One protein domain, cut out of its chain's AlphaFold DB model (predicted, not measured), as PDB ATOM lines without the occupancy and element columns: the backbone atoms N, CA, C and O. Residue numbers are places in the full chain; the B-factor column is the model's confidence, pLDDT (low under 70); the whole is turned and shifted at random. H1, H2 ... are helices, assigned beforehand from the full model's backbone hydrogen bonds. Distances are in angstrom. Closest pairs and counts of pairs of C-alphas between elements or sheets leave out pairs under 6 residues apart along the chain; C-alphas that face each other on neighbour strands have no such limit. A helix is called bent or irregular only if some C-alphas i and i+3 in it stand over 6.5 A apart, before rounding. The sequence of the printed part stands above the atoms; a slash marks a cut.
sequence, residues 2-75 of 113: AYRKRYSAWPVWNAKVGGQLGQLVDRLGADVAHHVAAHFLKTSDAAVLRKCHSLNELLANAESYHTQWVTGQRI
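This is residues 2 to 75 of the 113 residues of an uncharacterized protein of Pseudomonas fluorescens (UniProt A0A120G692). Six helices make a small crossed cluster. The longest, H2, forms a corner with H3 through a one-residue link, H6 crosses H3 nearly at right angles, and H5 packs on H2, while the short helices H1 and H4 lie farthest from the centre and touch no helix. The printed part has 74 residues with six named helices, in the order H1 to H6, and no named strand; the class is all helix. It is compact, with a radius of gyration of the C-alphas of 11.6 A, and spans 31 by 26 by 19 A.

Start at H1, residues 2 to 7, which is close to but not clearly touching H3, residues 30 to 40; the closest C-alphas, of Ala 2 and Ala 38, are 5.8 A apart. Next comes H2, residues 15 to 28, which is apart from H1. With its residues 24 to 25 alone, H2 only just touches H3, with 3 pairs of C-alphas within 8 A and only at the corner; the closest, of Val 25 and Ala 33, are 5.4 A apart. Look next at H4, residues 46 to 50, close to but not clearly touching H5, residues 55 to 60; the closest C-alphas, of Val 48 and Glu 57, are 6.7 A apart. H5 touches H2 the same way at a steep tilt of 38 degrees, only just past shallow; the closest C-alphas, of Leu 24 and Leu 59, are 6.3 A apart. H6, residues 62 to 71, touches H3 about perpendicular, at 83 degrees; the closest C-alphas, of Val 36 and His 66, are 5.6 A apart. H6 also touches H2, with residues 24 to 28 of H2 alone, at a steep tilt of 51 degrees; the closest C-alphas, of Leu 24 and Ala 62, are 7.3 A apart. In H1, H2, H4, H5 and H6 every O i to N i+4 pair is within hydrogen-bond range, and in H3 5 of 7 are.

Find C-alpha 2 at (7.800, 5.947, -116.321), where H1 begins. From C-alpha 15 at (-4.115, 5.304, -99.457), H2 runs 20.3 A to C-alpha 28. H3 measures 16.0 A; it is irregular, but only just, with C-alphas 31 and 34 at 7.0 A. After the short H4 and H5, H6 runs 14.3 A and ends at C-alpha 71, (9.635, 25.056, -121.350).

The two C-alphas farthest apart, of Ala 15 and Thr 71, are 32.5 A apart. The printed part has no cut, and no link is long. The mean pLDDT of the printed part is 93.2, and no printed residue is under 70.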
ATOM      1  N   ALA A   2       6.559   5.188-116.538       86.62
ATOM      2  CA  ALA A   2       7.800   5.947-116.321       86.62
ATOM      3  C   ALA A   2       8.606   5.522-115.072       86.62
ATOM      4  O   ALA A   2       9.820   5.383-115.167       86.62
ATOM      5  N   TYR A   3       7.947   5.241-113.939       89.56
ATOM      6  CA  TYR A   3       8.637   4.872-112.691       89.56
ATOM      7  C   TYR A   3       9.425   3.566-112.840       89.56
ATOM      8  O   TYR A   3      10.621   3.507-112.561       89.56
ATOM      9  N   ARG A   4       8.771   2.544-113.405       90.69
ATOM     10  CA  ARG A   4       9.374   1.236-113.677       90.69
ATOM     11  C   ARG A   4      10.546   1.323-114.650       90.69
ATOM     12  O   ARG A   4      11.525   0.619-114.460       90.69
ATOM     13  N   LYS A   5      10.480   2.196-115.662       91.69
ATOM     14  CA  LYS A   5      11.608   2.407-116.588       91.69
ATOM     15  C   LYS A   5      12.857   2.937-115.879       91.69
ATOM     16  O   LYS A   5      13.954   2.645-116.331       91.69
ATOM     17  N   ARG A   6      12.701   3.712-114.798       91.38
ATOM     18  CA  ARG A   6      13.835   4.274-114.054       91.38
ATOM     19  C   ARG A   6      14.346   3.364-112.942       91.38
ATOM     20  O   ARG A   6      15.552   3.253-112.774       91.38
ATOM     21  N   TYR A   7      13.441   2.758-112.179       93.12
ATOM     22  CA  TYR A   7      13.788   2.014-110.964       93.12
ATOM     23  C   TYR A   7      13.701   0.496-111.107       93.12
ATOM     24  O   TYR A   7      13.964  -0.215-110.143       93.12
ATOM     25  N   SER A   8      13.280  -0.015-112.265       93.00
ATOM     26  CA  SER A   8      13.007  -1.443-112.500       93.00
ATOM     27  C   SER A   8      11.995  -2.070-111.527       93.00
ATOM     28  O   SER A   8      11.777  -3.276-111.553       93.00
ATOM     29  N   ALA A   9      11.316  -1.249-110.721       91.69
ATOM     30  CA  ALA A   9      10.350  -1.638-109.704       91.69
ATOM     31  C   ALA A   9       9.052  -0.834-109.851       91.69
ATOM     32  O   ALA A   9       9.019   0.230-110.479       91.69
ATOM     33  N   TRP A  10       7.970  -1.350-109.275       88.19
ATOM     34  CA  TRP A  10       6.710  -0.619-109.177       88.19
ATOM     35  C   TRP A  10       6.729   0.309-107.958       88.19
ATOM     36  O   TRP A  10       7.279  -0.069-106.922       88.19
ATOM     37  N   PRO A  11       6.146   1.517-108.057       88.31
ATOM     38  CA  PRO A  11       5.969   2.362-106.887       88.31
ATOM     39  C   PRO A  11       5.023   1.674-105.898       88.31
ATOM     40  O   PRO A  11       4.051   1.031-106.300       88.31
ATOM     41  N   VAL A  12       5.302   1.822-104.606       90.31
ATOM     42  CA  VAL A  12       4.438   1.286-103.548       90.31
ATOM     43  C   VAL A  12       3.104   2.023-103.573       90.31
ATOM     44  O   VAL A  12       3.066   3.252-103.504       90.31
ATOM     45  N   TRP A  13       2.009   1.271-103.655       91.44
ATOM     46  CA  TRP A  13       0.656   1.812-103.619       91.44
ATOM     47  C   TRP A  13       0.089   1.772-102.198       91.44
ATOM     48  O   TRP A  13       0.140   0.739-101.534       91.44
ATOM     49  N   ASN A  14      -0.465   2.892-101.734       93.94
ATOM     50  CA  ASN A  14      -1.201   2.993-100.474       93.94
ATOM     51  C   ASN A  14      -2.217   4.152-100.532       93.94
ATOM     52  O   ASN A  14      -2.212   4.947-101.474       93.94
ATOM     53  N   ALA A  15      -3.076   4.269 -99.513       95.38
ATOM     54  CA  ALA A  15      -4.115   5.304 -99.457       95.38
ATOM     55  C   ALA A  15      -3.551   6.736 -99.545       95.38
ATOM     56  O   ALA A  15      -4.127   7.594-100.211       95.38
ATOM     57  N   LYS A  16      -2.383   6.982 -98.938       94.75
ATOM     58  CA  LYS A  16      -1.697   8.276 -99.009       94.75
ATOM     59  C   LYS A  16      -1.289   8.611-100.444       94.75
ATOM     60  O   LYS A  16      -1.555   9.715-100.899       94.75
ATOM     61  N   VAL A  17      -0.684   7.664-101.160       93.81
ATOM     62  CA  VAL A  17      -0.283   7.822-102.567       93.81
ATOM     63  C   VAL A  17      -1.491   8.148-103.446       93.81
ATOM     64  O   VAL A  17      -1.403   9.052-104.272       93.81
ATOM     65  N   GLY A  18      -2.629   7.483-103.223       94.44
ATOM     66  CA  GLY A  18      -3.882   7.803-103.912       94.44
ATOM     67  C   GLY A  18      -4.329   9.251-103.681       94.44
ATOM     68  O   GLY A  18      -4.566   9.978-104.643       94.44
ATOM     69  N   GLY A  19      -4.355   9.702-102.422       96.56
ATOM     70  CA  GLY A  19      -4.702  11.089-102.085       96.56
ATOM     71  C   GLY A  19      -3.740  12.118-102.684       96.56
ATOM     72  O   GLY A  19      -4.163  13.163-103.169       96.56
ATOM     73  N   GLN A  20      -2.446  11.803-102.726       95.69
ATOM     74  CA  GLN A  20      -1.427  12.667-103.325       95.69
ATOM     75  C   GLN A  20      -1.578  12.810-104.838       95.69
ATOM     76  O   GLN A  20      -1.360  13.891-105.378       95.69
ATOM     77  N   LEU A  21      -1.958  11.738-105.533       94.44
ATOM     78  CA  LEU A  21      -2.259  11.817-106.961       94.44
ATOM     79  C   LEU A  21      -3.520  12.644-107.224       94.44
ATOM     80  O   LEU A  21      -3.519  13.420-108.174       94.44
ATOM     81  N   GLY A  22      -4.540  12.538-106.365       95.94
ATOM     82  CA  GLY A  22      -5.714  13.417-106.405       95.94
ATOM     83  C   GLY A  22      -5.319  14.891-106.298       95.94
ATOM     84  O   GLY A  22      -5.589  15.661-107.208       95.94
ATOM     85  N   GLN A  23      -4.532  15.249-105.279       96.69
ATOM     86  CA  GLN A  23      -4.031  16.619-105.097       96.69
ATOM     87  C   GLN A  23      -3.211  17.133-106.286       96.69
ATOM     88  O   GLN A  23      -3.246  18.320-106.605       96.69
ATOM     89  N   LEU A  24      -2.440  16.260-106.941       96.62
ATOM     90  CA  LEU A  24      -1.682  16.637-108.131       96.62
ATOM     91  C   LEU A  24      -2.620  16.987-109.294       96.62
ATOM     92  O   LEU A  24      -2.387  17.974-109.989       96.62
ATOM     93  N   VAL A  25      -3.661  16.177-109.496       96.88
ATOM     94  CA  VAL A  25      -4.694  16.407-110.513       96.88
ATOM     95  C   VAL A  25      -5.493  17.668-110.197       96.88
ATOM     96  O   VAL A  25      -5.712  18.463-111.103       96.88
ATOM     97  N   ASP A  26      -5.842  17.906-108.934       96.81
ATOM     98  CA  ASP A  26      -6.562  19.113-108.510       96.81
ATOM     99  C   ASP A  26      -5.756  20.393-108.786       96.81
ATOM    100  O   ASP A  26      -6.323  21.424-109.136       96.81
ATOM    101  N   ARG A  27      -4.421  20.338-108.656       96.31
ATOM    102  CA  ARG A  27      -3.537  21.498-108.873       96.31
ATOM    103  C   ARG A  27      -3.186  21.747-110.335       96.31
ATOM    104  O   ARG A  27      -3.107  22.899-110.746       96.31
ATOM    105  N   LEU A  28      -2.901  20.691-111.096       95.00
ATOM    106  CA  LEU A  28      -2.368  20.805-112.462       95.00
ATOM    107  C   LEU A  28      -3.405  20.504-113.552       95.00
ATOM    108  O   LEU A  28      -3.161  20.797-114.718       95.00
ATOM    109  N   GLY A  29      -4.538  19.904-113.195       95.25
ATOM    110  CA  GLY A  29      -5.526  19.373-114.128       95.25
ATOM    111  C   GLY A  29      -5.215  17.941-114.579       95.25
ATOM    112  O   GLY A  29      -4.057  17.512-114.662       95.25
ATOM    113  N   ALA A  30      -6.268  17.184-114.898       93.88
ATOM    114  CA  ALA A  30      -6.176  15.769-115.275       93.88
ATOM    115  C   ALA A  30      -5.351  15.538-116.557       93.88
ATOM    116  O   ALA A  30      -4.575  14.578-116.642       93.88
ATOM    117  N   ASP A  31      -5.455  16.458-117.515       94.00
ATOM    118  CA  ASP A  31      -4.766  16.370-118.806       94.00
ATOM    119  C   ASP A  31      -3.254  16.594-118.692       94.00
ATOM    120  O   ASP A  31      -2.485  16.121-119.522       94.00
ATOM    121  N   VAL A  32      -2.797  17.281-117.644       94.38
ATOM    122  CA  VAL A  32      -1.403  17.735-117.531       94.38
ATOM    123  C   VAL A  32      -0.642  16.995-116.435       94.38
ATOM    124  O   VAL A  32       0.544  16.686-116.598       94.38
ATOM    125  N   ALA A  33      -1.310  16.636-115.335       94.88
ATOM    126  CA  ALA A  33      -0.686  16.013-114.167       94.88
ATOM    127  C   ALA A  33       0.168  14.781-114.519       94.88
ATOM    128  O   ALA A  33       1.278  14.605-114.002       94.88
ATOM    129  N   HIS A  34      -0.307  13.940-115.440       93.00
ATOM    130  CA  HIS A  34       0.402  12.727-115.838       93.00
ATOM    131  C   HIS A  34       1.671  13.016-116.664       93.00
ATOM    132  O   HIS A  34       2.679  12.315-116.508       93.00
ATOM    133  N   HIS A  35       1.667  14.064-117.495       94.94
ATOM    134  CA  HIS A  35       2.849  14.512-118.232       94.94
ATOM    135  C   HIS A  35       3.913  15.077-117.290       94.94
ATOM    136  O   HIS A  35       5.087  14.705-117.394       94.94
ATOM    137  N   VAL A  36       3.500  15.897-116.321       94.94
ATOM    138  CA  VAL A  36       4.404  16.474-115.316       94.94
ATOM    139  C   VAL A  36       5.018  15.385-114.438       94.94
ATOM    140  O   VAL A  36       6.235  15.357-114.261       94.94
ATOM    141  N   ALA A  37       4.227  14.412-113.978       94.44
ATOM    142  CA  ALA A  37       4.743  13.268-113.223       94.44
ATOM    143  C   ALA A  37       5.764  12.443-114.033       94.44
ATOM    144  O   ALA A  37       6.782  11.989-113.503       94.44
ATOM    145  N   ALA A  38       5.534  12.266-115.339       93.81
ATOM    146  CA  ALA A  38       6.482  11.591-116.218       93.81
ATOM    147  C   ALA A  38       7.766  12.408-116.445       93.81
ATOM    148  O   ALA A  38       8.848  11.818-116.528       93.81
ATOM    149  N   HIS A  39       7.668  13.738-116.543       93.69
ATOM    150  CA  HIS A  39       8.826  14.631-116.638       93.69
ATOM    151  C   HIS A  39       9.654  14.603-115.348       93.69
ATOM    152  O   HIS A  39      10.868  14.406-115.408       93.69
ATOM    153  N   PHE A  40       8.997  14.700-114.191       93.88
ATOM    154  CA  PHE A  40       9.612  14.621-112.867       93.88
ATOM    155  C   PHE A  40      10.489  13.377-112.712       93.88
ATOM    156  O   PHE A  40      11.635  13.485-112.296       93.88
ATOM    157  N   LEU A  41      10.010  12.208-113.148       93.31
ATOM    158  CA  LEU A  41      10.773  10.954-113.085       93.31
ATOM    159  C   LEU A  41      12.038  10.937-113.947       93.31
ATOM    160  O   LEU A  41      12.927  10.109-113.744       93.31
ATOM    161  N   LYS A  42      12.144  11.828-114.932       91.75
ATOM    162  CA  LYS A  42      13.362  11.978-115.724       91.75
ATOM    163  C   LYS A  42      14.378  12.852-115.000       91.75
ATOM    164  O   LYS A  42      15.563  12.730-115.301       91.75
ATOM    165  N   THR A  43      13.976  13.715-114.067       89.75
ATOM    166  CA  THR A  43      14.856  14.645-113.335       89.75
ATOM    167  C   THR A  43      15.949  13.910-112.558       89.75
ATOM    168  O   THR A  43      15.752  12.817-112.040       89.75
ATOM    169  N   SER A  44      17.157  14.474-112.560       89.00
ATOM    170  CA  SER A  44      18.329  13.894-111.882       89.00
ATOM    171  C   SER A  44      18.828  14.802-110.761       89.00
ATOM    172  O   SER A  44      20.018  14.847-110.472       89.00
ATOM    173  N   ASP A  45      17.913  15.552-110.152       90.69
ATOM    174  CA  ASP A  45      18.228  16.386-109.003       90.69
ATOM    175  C   ASP A  45      18.508  15.519-107.767       90.69
ATOM    176  O   ASP A  45      17.817  14.528-107.505       90.69
ATOM    177  N   ALA A  46      19.536  15.888-107.003       90.56
ATOM    178  CA  ALA A  46      19.995  15.104-105.865       90.56
ATOM    179  C   ALA A  46      18.935  14.985-104.755       90.56
ATOM    180  O   ALA A  46      18.845  13.931-104.125       90.56
ATOM    181  N   ALA A  47      18.128  16.022-104.506       90.44
ATOM    182  CA  ALA A  47      17.091  15.986-103.473       90.44
ATOM    183  C   ALA A  47      15.985  14.981-103.827       90.44
ATOM    184  O   ALA A  47      15.545  14.200-102.980       90.44
ATOM    185  N   VAL A  48      15.611  14.941-105.106       92.62
ATOM    186  CA  VAL A  48      14.600  14.026-105.642       92.62
ATOM    187  C   VAL A  48      15.118  12.589-105.694       92.62
ATOM    188  O   VAL A  48      14.414  11.655-105.297       92.62
ATOM    189  N   LEU A  49      16.358  12.399-106.154       93.12
ATOM    190  CA  LEU A  49      16.972  11.078-106.286       93.12
ATOM    191  C   LEU A  49      17.160  10.389-104.941       93.12
ATOM    192  O   LEU A  49      16.831   9.210-104.824       93.12
ATOM    193  N   ARG A  50      17.617  11.124-103.918       92.94
ATOM    194  CA  ARG A  50      17.776  10.600-102.550       92.94
ATOM    195  C   ARG A  50      16.476  10.040-101.976       92.94
ATOM    196  O   ARG A  50      16.517   9.123-101.167       92.94
ATOM    197  N   LYS A  51      15.330  10.578-102.400       93.25
ATOM    198  CA  LYS A  51      13.990  10.153-101.966       93.25
ATOM    199  C   LYS A  51      13.286   9.258-102.989       93.25
ATOM    200  O   LYS A  51      12.069   9.105-102.923       93.25
ATOM    201  N   CYS A  52      14.017   8.714-103.961       92.81
ATOM    202  CA  CYS A  52      13.494   7.843-105.014       92.81
ATOM    203  C   CYS A  52      12.261   8.404-105.751       92.81
ATOM    204  O   CYS A  52      11.313   7.667-106.028       92.81
ATOM    205  N   HIS A  53      12.265   9.709-106.059       93.75
ATOM    206  CA  HIS A  53      11.131  10.408-106.680       93.75
ATOM    207  C   HIS A  53       9.825  10.266-105.884       93.75
ATOM    208  O   HIS A  53       8.780   9.900-106.426       93.75
ATOM    209  N   SER A  54       9.880  10.548-104.580       93.62
ATOM    210  CA  SER A  54       8.678  10.542-103.742       93.62
ATOM    211  C   SER A  54       7.638  11.560-104.225       93.62
ATOM    212  O   SER A  54       7.983  12.675-104.621       93.62
ATOM    213  N   LEU A  55       6.353  11.211-104.118       94.06
ATOM    214  CA  LEU A  55       5.253  12.107-104.493       94.06
ATOM    215  C   LEU A  55       5.163  13.358-103.609       94.06
ATOM    216  O   LEU A  55       4.632  14.367-104.058       94.06
ATOM    217  N   ASN A  56       5.728  13.334-102.395       94.25
ATOM    218  CA  ASN A  56       5.825  14.539-101.564       94.25
ATOM    219  C   ASN A  56       6.658  15.626-102.265       94.25
ATOM    220  O   ASN A  56       6.267  16.786-102.257       94.25
ATOM    221  N   GLU A  57       7.775  15.250-102.901       94.75
ATOM    222  CA  GLU A  57       8.639  16.193-103.632       94.75
ATOM    223  C   GLU A  57       7.978  16.704-104.909       94.75
ATOM    224  O   GLU A  57       8.127  17.877-105.254       94.75
ATOM    225  N   LEU A  58       7.241  15.824-105.596       94.75
ATOM    226  CA  LEU A  58       6.457  16.196-106.770       94.75
ATOM    227  C   LEU A  58       5.392  17.231-106.403       94.75
ATOM    228  O   LEU A  58       5.283  18.247-107.076       94.75
ATOM    229  N   LEU A  59       4.640  16.995-105.325       95.81
ATOM    230  CA  LEU A  59       3.604  17.915-104.862       95.81
ATOM    231  C   LEU A  59       4.177  19.223-104.323       95.81
ATOM    232  O   LEU A  59       3.612  20.281-104.584       95.81
ATOM    233  N   ALA A  60       5.289  19.181-103.588       95.06
ATOM    234  CA  ALA A  60       5.912  20.391-103.058       95.06
ATOM    235  C   ALA A  60       6.311  21.375-104.172       95.06
ATOM    236  O   ALA A  60       6.220  22.580-103.975       95.06
ATOM    237  N   ASN A  61       6.699  20.864-105.345       93.62
ATOM    238  CA  ASN A  61       7.219  21.659-106.460       93.62
ATOM    239  C   ASN A  61       6.421  21.448-107.762       93.62
ATOM    240  O   ASN A  61       6.995  21.471-108.853       93.62
ATOM    241  N   ALA A  62       5.114  21.192-107.658       95.38
ATOM    242  CA  ALA A  62       4.273  20.778-108.784       95.38
ATOM    243  C   ALA A  62       4.297  21.788-109.945       95.38
ATOM    244  O   ALA A  62       4.531  21.411-111.094       95.38
ATOM    245  N   GLU A  63       4.134  23.074-109.644       95.75
ATOM    246  CA  GLU A  63       4.127  24.165-110.622       95.75
ATOM    247  C   GLU A  63       5.521  24.375-111.225       95.75
ATOM    248  O   GLU A  63       5.655  24.608-112.424       95.75
ATOM    249  N   SER A  64       6.580  24.207-110.432       94.06
ATOM    250  CA  SER A  64       7.961  24.284-110.922       94.06
ATOM    251  C   SER A  64       8.267  23.176-111.932       94.06
ATOM    252  O   SER A  64       8.889  23.433-112.965       94.06
ATOM    253  N   TYR A  65       7.822  21.943-111.668       95.12
ATOM    254  CA  TYR A  65       7.963  20.841-112.626       95.12
ATOM    255  C   TYR A  65       7.059  21.008-113.844       95.12
ATOM    256  O   TYR A  65       7.453  20.612-114.940       95.12
ATOM    257  N   HIS A  66       5.885  21.615-113.677       95.50
ATOM    258  CA  HIS A  66       5.031  21.995-114.794       95.50
ATOM    259  C   HIS A  66       5.735  22.997-115.717       95.50
ATOM    260  O   HIS A  66       5.853  22.744-116.912       95.50
ATOM    261  N   THR A  67       6.298  24.076-115.172       95.38
ATOM    262  CA  THR A  67       7.053  25.072-115.948       95.38
ATOM    263  C   THR A  67       8.244  24.446-116.670       95.38
ATOM    264  O   THR A  67       8.456  24.700-117.853       95.38
ATOM    265  N   GLN A  68       9.000  23.574-116.001       94.00
ATOM    266  CA  GLN A  68      10.097  22.822-116.625       94.00
ATOM    267  C   GLN A  68       9.617  21.910-117.762       94.00
ATOM    268  O   GLN A  68      10.265  21.800-118.801       94.00
ATOM    269  N   TRP A  69       8.451  21.285-117.604       94.62
ATOM    270  CA  TRP A  69       7.855  20.474-118.657       94.62
ATOM    271  C   TRP A  69       7.431  21.318-119.867       94.62
ATOM    272  O   TRP A  69       7.817  20.976-120.984       94.62
ATOM    273  N   VAL A  70       6.718  22.428-119.651       95.25
ATOM    274  CA  VAL A  70       6.252  23.328-120.725       95.25
ATOM    275  C   VAL A  70       7.422  23.967-121.474       95.25
ATOM    276  O   VAL A  70       7.408  24.045-122.698       95.25
ATOM    277  N   THR A  71       8.458  24.401-120.754       93.94
ATOM    278  CA  THR A  71       9.635  25.056-121.350       93.94
ATOM    279  C   THR A  71      10.646  24.072-121.941       93.94
ATOM    280  O   THR A  71      11.590  24.486-122.613       93.94
ATOM    281  N   GLY A  72      10.503  22.772-121.664       89.38
ATOM    282  CA  GLY A  72      11.496  21.753-122.012       89.38
ATOM    283  C   GLY A  72      12.832  21.905-121.272       89.38
ATOM    284  O   GLY A  72      13.772  21.161-121.555       89.38
ATOM    285  N   GLN A  73      12.929  22.840-120.324       86.19
ATOM    286  CA  GLN A  73      14.134  23.100-119.547       86.19
ATOM    287  C   GLN A  73      14.156  22.236-118.291       86.19
ATOM    288  O   GLN A  73      13.129  21.927-117.695       86.19
ATOM    289  N   ARG A  74      15.355  21.840-117.868       85.38
ATOM    290  CA  ARG A  74      15.554  21.026-116.665       85.38
ATOM    291  C   ARG A  74      16.487  21.772-115.743       85.38
ATOM    292  O   ARG A  74      17.671  21.904-116.039       85.38
ATOM    293  N   ILE A  75      15.949  22.231-114.624       85.94
ATOM    294  CA  ILE A  75      16.714  22.974-113.633       85.94
ATOM    295  C   ILE A  75      16.970  22.029-112.464       85.94
ATOM    296  O   ILE A  75      16.049  21.560-111.802       85.94
TER     297      ILE A  75